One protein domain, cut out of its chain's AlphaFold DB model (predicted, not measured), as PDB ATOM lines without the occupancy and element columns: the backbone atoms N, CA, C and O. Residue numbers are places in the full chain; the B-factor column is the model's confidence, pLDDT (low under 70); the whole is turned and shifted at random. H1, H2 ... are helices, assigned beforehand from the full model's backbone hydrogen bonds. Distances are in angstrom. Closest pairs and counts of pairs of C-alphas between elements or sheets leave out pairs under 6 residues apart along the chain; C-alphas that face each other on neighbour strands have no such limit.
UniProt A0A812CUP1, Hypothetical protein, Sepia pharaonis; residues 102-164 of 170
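What this domain is: This is residues 102 to 164 of the 170 residues of the protein "Hypothetical protein" of Sepia pharaonis (UniProt A0A812CUP1). What shape does the backbone make? A short helix, H1, and the link after it fold back to H2, one long helix that makes the length of the rod; H1 crosses loosely near Ile 137, and residues 142 to 164, of which 142 to 163 belong to H2, stick out as a free arm. What is it made of, and how large is it? The printed part has 63 residues with two named helices, H1 then H2, and no named strand; its class is all helix. It is extended, with a radius of gyration of the C-alphas of 18.1 A and spans of 61 by 22 by 18 A.

How they stand to each other: How do the two helices stand to each other? H1, residues 102 to 116, and H2, residues 126 to 163, are close but not clearly touching, with 1 pair of C-alphas within 8 A: those of Val 108 and Ile 137, 7.2 A apart. Their lines stand at a steep tilt of 56 degrees, and they run opposite ways. Are their backbones well formed? In H1 every O i to N i+4 pair is within hydrogen-bond range; in H2 33 of 34 are.

Where its parts are: Where does H1 run? Its 15 residues go from C-alpha 102 at (56.698, -43.670, 21.149) to C-alpha 116 at (64.770, -45.316, 40.132), 20.7 A. Where does H2 run? Its 38 residues go from C-alpha 126 at (64.627, -56.364, 42.905) to C-alpha 163 at (19.878, -28.620, 27.459), 54.9 A.

The domain as a whole: How far does it reach? The two C-alphas farthest apart, those of Glu 123 and Tyr 164, are 61.3 A apart. Is the backbone unbroken? The printed part has no cut, and the link from H1 to H2, 9 residues, is short but not tight. Where is confidence low? The mean pLDDT of the printed part is 72.3; residues 118 to 119, 140 to 152 and 164 are under 70.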
ATOM      1  N   SER A 102      55.725 -44.675  20.710       76.31
ATOM      2  CA  SER A 102      56.698 -43.670  21.149       76.31
ATOM      3  C   SER A 102      56.242 -42.909  22.394       76.31
ATOM      4  O   SER A 102      57.028 -42.729  23.318       76.31
ATOM      5  N   THR A 103      54.972 -42.508  22.455       78.00
ATOM      6  CA  THR A 103      54.408 -41.779  23.599       78.00
ATOM      7  C   THR A 103      54.388 -42.654  24.847       78.00
ATOM      8  O   THR A 103      54.762 -42.203  25.925       78.00
ATOM      9  N   VAL A 104      54.023 -43.931  24.694       77.56
ATOM     10  CA  VAL A 104      54.024 -44.895  25.805       77.56
ATOM     11  C   VAL A 104      55.447 -45.188  26.275       77.56
ATOM     12  O   VAL A 104      55.696 -45.210  27.474       77.56
ATOM     13  N   LYS A 105      56.398 -45.363  25.350       78.44
ATOM     14  CA  LYS A 105      57.816 -45.547  25.690       78.44
ATOM     15  C   LYS A 105      58.361 -44.364  26.484       78.44
ATOM     16  O   LYS A 105      58.980 -44.585  27.518       78.44
ATOM     17  N   ASN A 106      58.098 -43.138  26.038       81.88
ATOM     18  CA  ASN A 106      58.561 -41.934  26.726       81.88
ATOM     19  C   ASN A 106      57.969 -41.826  28.137       81.88
ATOM     20  O   ASN A 106      58.726 -41.646  29.082       81.88
ATOM     21  N   ALA A 107      56.661 -42.050  28.292       76.25
ATOM     22  CA  ALA A 107      56.010 -42.036  29.603       76.25
ATOM     23  C   ALA A 107      56.574 -43.108  30.556       76.25
ATOM     24  O   ALA A 107      56.780 -42.851  31.739       76.25
ATOM     25  N   VAL A 108      56.879 -44.307  30.044       79.69
ATOM     26  CA  VAL A 108      57.522 -45.364  30.842       79.69
ATOM     27  C   VAL A 108      58.945 -44.974  31.239       79.69
ATOM     28  O   VAL A 108      59.344 -45.232  32.372       79.69
ATOM     29  N   TYR A 109      59.720 -44.358  30.344       81.88
ATOM     30  CA  TYR A 109      61.071 -43.897  30.669       81.88
ATOM     31  C   TYR A 109      61.072 -42.780  31.711       81.88
ATOM     32  O   TYR A 109      61.902 -42.824  32.614       81.88
ATOM     33  N   GLU A 110      60.149 -41.823  31.613       82.75
ATOM     34  CA  GLU A 110      59.975 -40.767  32.618       82.75
ATOM     35  C   GLU A 110      59.625 -41.368  33.983       82.75
ATOM     36  O   GLU A 110      60.314 -41.098  34.964       82.75
ATOM     37  N   TYR A 111      58.656 -42.287  34.027       77.44
ATOM     38  CA  TYR A 111      58.260 -42.960  35.267       77.44
ATOM     39  C   TYR A 111      59.399 -43.777  35.892       77.44
ATOM     40  O   TYR A 111      59.635 -43.733  37.098       77.44
ATOM     41  N   LEU A 112      60.151 -44.516  35.070       78.31
ATOM     42  CA  LEU A 112      61.311 -45.268  35.544       78.31
ATOM     43  C   LEU A 112      62.426 -44.342  36.035       78.31
ATOM     44  O   LEU A 112      63.095 -44.681  37.007       78.31
ATOM     45  N   ALA A 113      62.642 -43.198  35.388       77.94
ATOM     46  CA  ALA A 113      63.636 -42.229  35.832       77.94
ATOM     47  C   ALA A 113      63.251 -41.618  37.187       77.94
ATOM     48  O   ALA A 113      64.099 -41.545  38.075       77.94
ATOM     49  N   GLU A 114      61.987 -41.247  37.389       76.25
ATOM     50  CA  GLU A 114      61.497 -40.727  38.671       76.25
ATOM     51  C   GLU A 114      61.644 -41.756  39.796       76.25
ATOM     52  O   GLU A 114      62.243 -41.457  40.834       76.25
ATOM     53  N   GLU A 115      61.195 -42.991  39.576       70.31
ATOM     54  CA  GLU A 115      61.179 -43.994  40.639       70.31
ATOM     55  C   GLU A 115      62.585 -44.537  40.955       70.31
ATOM     56  O   GLU A 115      62.936 -44.758  42.117       70.31
ATOM     57  N   LEU A 116      63.436 -44.735  39.940       70.94
ATOM     58  CA  LEU A 116      64.770 -45.316  40.132       70.94
ATOM     59  C   LEU A 116      65.797 -44.321  40.685       70.94
ATOM     60  O   LEU A 116      66.822 -44.757  41.208       70.94
ATOM     61  N   THR A 117      65.547 -43.007  40.629       70.94
ATOM     62  CA  THR A 117      66.472 -42.010  41.208       70.94
ATOM     63  C   THR A 117      66.599 -42.112  42.729       70.94
ATOM     64  O   THR A 117      67.651 -41.778  43.274       70.94
ATOM     65  N   ASN A 118      65.578 -42.631  43.417       67.75
ATOM     66  CA  ASN A 118      65.531 -42.689  44.882       67.75
ATOM     67  C   ASN A 118      65.732 -44.103  45.456       67.75
ATOM     68  O   ASN A 118      65.733 -44.285  46.676       67.75
ATOM     69  N   VAL A 119      65.924 -45.115  44.603       67.62
ATOM     70  CA  VAL A 119      65.977 -46.523  45.019       67.62
ATOM     71  C   VAL A 119      67.407 -47.055  44.942       67.62
ATOM     72  O   VAL A 119      67.988 -47.201  43.869       67.62
ATOM     73  N   LYS A 120      67.977 -47.423  46.097       74.56
ATOM     74  CA  LYS A 120      69.203 -48.234  46.133       74.56
ATOM     75  C   LYS A 120      68.891 -49.661  45.681       74.56
ATOM     76  O   LYS A 120      67.908 -50.261  46.117       74.56
ATOM     77  N   TYR A 121      69.744 -50.201  44.813       71.31
ATOM     78  CA  TYR A 121      69.612 -51.568  44.325       71.31
ATOM     79  C   TYR A 121      69.871 -52.568  45.459       71.31
ATOM     80  O   TYR A 121      70.960 -52.607  46.029       71.31
ATOM     81  N   GLU A 122      68.871 -53.394  45.758       73.94
ATOM     82  CA  GLU A 122      68.959 -54.484  46.729       73.94
ATOM     83  C   GLU A 122      68.663 -55.812  46.031       73.94
ATOM     84  O   GLU A 122      67.576 -56.033  45.488       73.94
ATOM     85  N   GLU A 123      69.634 -56.724  46.066       73.56
ATOM     86  CA  GLU A 123      69.597 -57.995  45.331       73.56
ATOM     87  C   GLU A 123      68.520 -58.975  45.837       73.56
ATOM     88  O   GLU A 123      68.124 -59.903  45.132       73.56
ATOM     89  N   LYS A 124      67.988 -58.755  47.040       77.75
ATOM     90  CA  LYS A 124      66.915 -59.584  47.603       77.75
ATOM     91  C   LYS A 124      65.525 -59.172  47.112       77.75
ATOM     92  O   LYS A 124      64.671 -60.036  46.924       77.75
ATOM     93  N   ASP A 125      65.342 -57.888  46.798       76.25
ATOM     94  CA  ASP A 125      64.013 -57.294  46.604       76.25
ATOM     95  C   ASP A 125      63.754 -56.821  45.168       76.25
ATOM     96  O   ASP A 125      62.621 -56.473  44.825       76.25
ATOM     97  N   TRP A 126      64.765 -56.844  44.288       77.31
ATOM     98  CA  TRP A 126      64.627 -56.364  42.905       77.31
ATOM     99  C   TRP A 126      63.499 -57.061  42.139       77.31
ATOM    100  O   TRP A 126      62.822 -56.419  41.341       77.31
ATOM    101  N   ARG A 127      63.254 -58.355  42.392       78.31
ATOM    102  CA  ARG A 127      62.175 -59.105  41.724       78.31
ATOM    103  C   ARG A 127      60.799 -58.579  42.098       78.31
ATOM    104  O   ARG A 127      59.940 -58.461  41.229       78.31
ATOM    105  N   LEU A 128      60.601 -58.274  43.381       80.81
ATOM    106  CA  LEU A 128      59.336 -57.754  43.884       80.81
ATOM    107  C   LEU A 128      59.125 -56.327  43.367       80.81
ATOM    108  O   LEU A 128      58.111 -56.058  42.735       80.81
ATOM    109  N   LYS A 129      60.150 -55.472  43.492       78.56
ATOM    110  CA  LYS A 129      60.133 -54.089  42.988       78.56
ATOM    111  C   LYS A 129      59.878 -54.024  41.475       78.56
ATOM    112  O   LYS A 129      59.071 -53.223  41.025       78.56
ATOM    113  N   THR A 130      60.493 -54.909  40.686       82.62
ATOM    114  CA  THR A 130      60.273 -54.967  39.225       82.62
ATOM    115  C   THR A 130      58.840 -55.374  38.882       82.62
ATOM    116  O   THR A 130      58.242 -54.819  37.961       82.62
ATOM    117  N   ARG A 131      58.274 -56.343  39.613       83.31
ATOM    118  CA  ARG A 131      56.883 -56.764  39.414       83.31
ATOM    119  C   ARG A 131      55.918 -55.634  39.760       83.31
ATOM    120  O   ARG A 131      55.041 -55.330  38.959       83.31
ATOM    121  N   ASP A 132      56.115 -55.009  40.913       82.25
ATOM    122  CA  ASP A 132      55.231 -53.960  41.411       82.25
ATOM    123  C   ASP A 132      55.279 -52.719  40.497       82.25
ATOM    124  O   ASP A 132      54.230 -52.162  40.177       82.25
ATOM    125  N   LEU A 133      56.455 -52.363  39.956       81.62
ATOM    126  CA  LEU A 133      56.580 -51.321  38.925       81.62
ATOM    127  C   LEU A 133      55.844 -51.681  37.633       81.62
ATOM    128  O   LEU A 133      55.141 -50.850  37.057       81.62
ATOM    129  N   GLY A 134      55.968 -52.932  37.181       81.12
ATOM    130  CA  GLY A 134      55.243 -53.417  36.008       81.12
ATOM    131  C   GLY A 134      53.724 -53.341  36.185       81.12
ATOM    132  O   GLY A 134      53.007 -52.980  35.249       81.12
ATOM    133  N   ASP A 135      53.226 -53.636  37.383       81.44
ATOM    134  CA  ASP A 135      51.798 -53.563  37.691       81.44
ATOM    135  C   ASP A 135      51.308 -52.117  37.848       81.44
ATOM    136  O   ASP A 135      50.221 -51.793  37.364       81.44
ATOM    137  N   GLN A 136      52.119 -51.216  38.410       78.56
ATOM    138  CA  GLN A 136      51.820 -49.779  38.444       78.56
ATOM    139  C   GLN A 136      51.705 -49.183  37.034       78.56
ATOM    140  O   GLN A 136      50.699 -48.537  36.731       78.56
ATOM    141  N   ILE A 137      52.662 -49.464  36.143       78.00
ATOM    142  CA  ILE A 137      52.639 -48.988  34.747       78.00
ATOM    143  C   ILE A 137      51.399 -49.521  34.013       78.00
ATOM    144  O   ILE A 137      50.708 -48.783  33.304       78.00
ATOM    145  N   ARG A 138      51.069 -50.802  34.211       74.94
ATOM    146  CA  ARG A 138      49.888 -51.430  33.602       74.94
ATOM    147  C   ARG A 138      48.588 -50.783  34.080       74.94
ATOM    148  O   ARG A 138      47.692 -50.557  33.269       74.94
ATOM    149  N   ASN A 139      48.502 -50.470  35.369       72.38
ATOM    150  CA  ASN A 139      47.334 -49.827  35.962       72.38
ATOM    151  C   ASN A 139      47.200 -48.360  35.533       72.38
ATOM    152  O   ASN A 139      46.089 -47.905  35.292       72.38
ATOM    153  N   GLN A 140      48.294 -47.619  35.344       66.44
ATOM    154  CA  GLN A 140      48.222 -46.267  34.771       66.44
ATOM    155  C   GLN A 140      47.721 -46.283  33.313       66.44
ATOM    156  O   GLN A 140      46.909 -45.440  32.914       66.44
ATOM    157  N   GLY A 141      48.125 -47.290  32.531       60.62
ATOM    158  CA  GLY A 141      47.645 -47.489  31.160       60.62
ATOM    159  C   GLY A 141      46.146 -47.809  31.059       60.62
ATOM    160  O   GLY A 141      45.494 -47.391  30.106       60.62
ATOM    161  N   THR A 142      45.568 -48.507  32.039       58.03
ATOM    162  CA  THR A 142      44.127 -48.828  32.066       58.03
ATOM    163  C   THR A 142      43.286 -47.744  32.746       58.03
ATOM    164  O   THR A 142      42.154 -47.495  32.323       58.03
ATOM    165  N   CYS A 143      43.831 -47.051  33.749       49.81
ATOM    166  CA  CYS A 143      43.152 -45.965  34.459       49.81
ATOM    167  C   CYS A 143      43.030 -44.677  33.631       49.81
ATOM    168  O   CYS A 143      42.053 -43.951  33.782       49.81
ATOM    169  N   SER A 144      43.961 -44.385  32.720       52.16
ATOM    170  CA  SER A 144      43.828 -43.230  31.813       52.16
ATOM    171  C   SER A 144      42.642 -43.378  30.842       52.16
ATOM    172  O   SER A 144      41.927 -42.411  30.565       52.16
ATOM    173  N   LEU A 145      42.358 -44.605  30.392       52.44
ATOM    174  CA  LEU A 145      41.178 -44.925  29.582       52.44
ATOM    175  C   LEU A 145      39.879 -44.830  30.398       52.44
ATOM    176  O   LEU A 145      38.880 -44.323  29.896       52.44
ATOM    177  N   SER A 146      39.874 -45.261  31.665       55.91
ATOM    178  CA  SER A 146      38.678 -45.158  32.517       55.91
ATOM    179  C   SER A 146      38.388 -43.723  32.971       55.91
ATOM    180  O   SER A 146      37.221 -43.331  33.020       55.91
ATOM    181  N   LEU A 147      39.424 -42.917  33.234       54.81
ATOM    182  CA  LEU A 147      39.305 -41.494  33.569       54.81
ATOM    183  C   LEU A 147      38.841 -40.658  32.374       54.81
ATOM    184  O   LEU A 147      37.947 -39.834  32.520       54.81
ATOM    185  N   SER A 148      39.395 -40.876  31.178       57.06
ATOM    186  CA  SER A 148      38.953 -40.156  29.972       57.06
ATOM    187  C   SER A 148      37.509 -40.494  29.589       57.06
ATOM    188  O   SER A 148      36.750 -39.599  29.210       57.06
ATOM    189  N   LEU A 149      37.088 -41.751  29.760       55.50
ATOM    190  CA  LEU A 149      35.694 -42.156  29.574       55.50
ATOM    191  C   LEU A 149      34.767 -41.538  30.623       55.50
ATOM    192  O   LEU A 149      33.703 -41.046  30.254       55.50
ATOM    193  N   SER A 150      35.149 -41.523  31.904       56.50
ATOM    194  CA  SER A 150      34.320 -40.929  32.960       56.50
ATOM    195  C   SER A 150      34.222 -39.407  32.828       56.50
ATOM    196  O   SER A 150      33.130 -38.860  32.974       56.50
ATOM    197  N   LEU A 151      35.312 -38.732  32.449       64.69
ATOM    198  CA  LEU A 151      35.330 -37.306  32.118       64.69
ATOM    199  C   LEU A 151      34.436 -37.012  30.905       64.69
ATOM    200  O   LEU A 151      33.581 -36.133  30.989       64.69
ATOM    201  N   SER A 152      34.550 -37.783  29.820       65.50
ATOM    202  CA  SER A 152      33.712 -37.626  28.620       65.50
ATOM    203  C   SER A 152      32.221 -37.863  28.903       65.50
ATOM    204  O   SER A 152      31.368 -37.069  28.495       65.50
ATOM    205  N   LEU A 153      31.896 -38.906  29.675       70.25
ATOM    206  CA  LEU A 153      30.531 -39.184  30.131       70.25
ATOM    207  C   LEU A 153      30.003 -38.072  31.038       70.25
ATOM    208  O   LEU A 153      28.866 -37.641  30.858       70.25
ATOM    209  N   SER A 154      30.819 -37.567  31.966       71.25
ATOM    210  CA  SER A 154      30.426 -36.467  32.853       71.25
ATOM    211  C   SER A 154      30.146 -35.178  32.078       71.25
ATOM    212  O   SER A 154      29.152 -34.507  32.345       71.25
ATOM    213  N   HIS A 155      30.956 -34.874  31.062       70.31
ATOM    214  CA  HIS A 155      30.782 -33.694  30.222       70.31
ATOM    215  C   HIS A 155      29.532 -33.822  29.343       70.31
ATOM    216  O   HIS A 155      28.740 -32.889  29.242       70.31
ATOM    217  N   SER A 156      29.300 -35.012  28.781       72.56
ATOM    218  CA  SER A 156      28.109 -35.306  27.976       72.56
ATOM    219  C   SER A 156      26.823 -35.237  28.806       72.56
ATOM    220  O   SER A 156      25.833 -34.658  28.365       72.56
ATOM    221  N   LEU A 157      26.839 -35.778  30.030       74.38
ATOM    222  CA  LEU A 157      25.715 -35.696  30.968       74.38
ATOM    223  C   LEU A 157      25.470 -34.260  31.441       74.38
ATOM    224  O   LEU A 157      24.320 -33.841  31.536       74.38
ATOM    225  N   SER A 158      26.533 -33.495  31.695       77.12
ATOM    226  CA  SER A 158      26.430 -32.083  32.068       77.12
ATOM    227  C   SER A 158      25.797 -31.248  30.951       77.12
ATOM    228  O   SER A 158      24.869 -30.486  31.219       77.12
ATOM    229  N   LEU A 159      26.212 -31.450  29.696       72.69
ATOM    230  CA  LEU A 159      25.588 -30.805  28.537       72.69
ATOM    231  C   LEU A 159      24.129 -31.239  28.359       72.69
ATOM    232  O   LEU A 159      23.264 -30.397  28.133       72.69
ATOM    233  N   TYR A 160      23.832 -32.531  28.509       76.06
ATOM    234  CA  TYR A 160      22.466 -33.044  28.409       76.06
ATOM    235  C   TYR A 160      21.538 -32.417  29.456       76.06
ATOM    236  O   TYR A 160      20.448 -31.973  29.111       76.06
ATOM    237  N   LEU A 161      21.984 -32.310  30.711       72.62
ATOM    238  CA  LEU A 161      21.227 -31.666  31.790       72.62
ATOM    239  C   LEU A 161      21.139 -30.143  31.629       72.62
ATOM    240  O   LEU A 161      20.171 -29.539  32.082       72.62
ATOM    241  N   SER A 162      22.116 -29.518  30.966       72.56
ATOM    242  CA  SER A 162      22.057 -28.097  30.612       72.56
ATOM    243  C   SER A 162      21.043 -27.809  29.499       72.56
ATOM    244  O   SER A 162      20.485 -26.714  29.468       72.56
ATOM    245  N   ILE A 163      20.829 -28.752  28.576       74.06
ATOM    246  CA  ILE A 163      19.878 -28.620  27.459       74.06
ATOM    247  C   ILE A 163      18.472 -29.069  27.885       74.06
ATOM    248  O   ILE A 163      17.479 -28.471  27.477       74.06
ATOM    249  N   TYR A 164      18.391 -30.094  28.733       69.81
ATOM    250  CA  TYR A 164      17.158 -30.649  29.282       69.81
ATOM    251  C   TYR A 164      17.201 -30.580  30.812       69.81
ATOM    252  O   TYR A 164      17.422 -31.605  31.470       69.81
TER     253      TYR A 164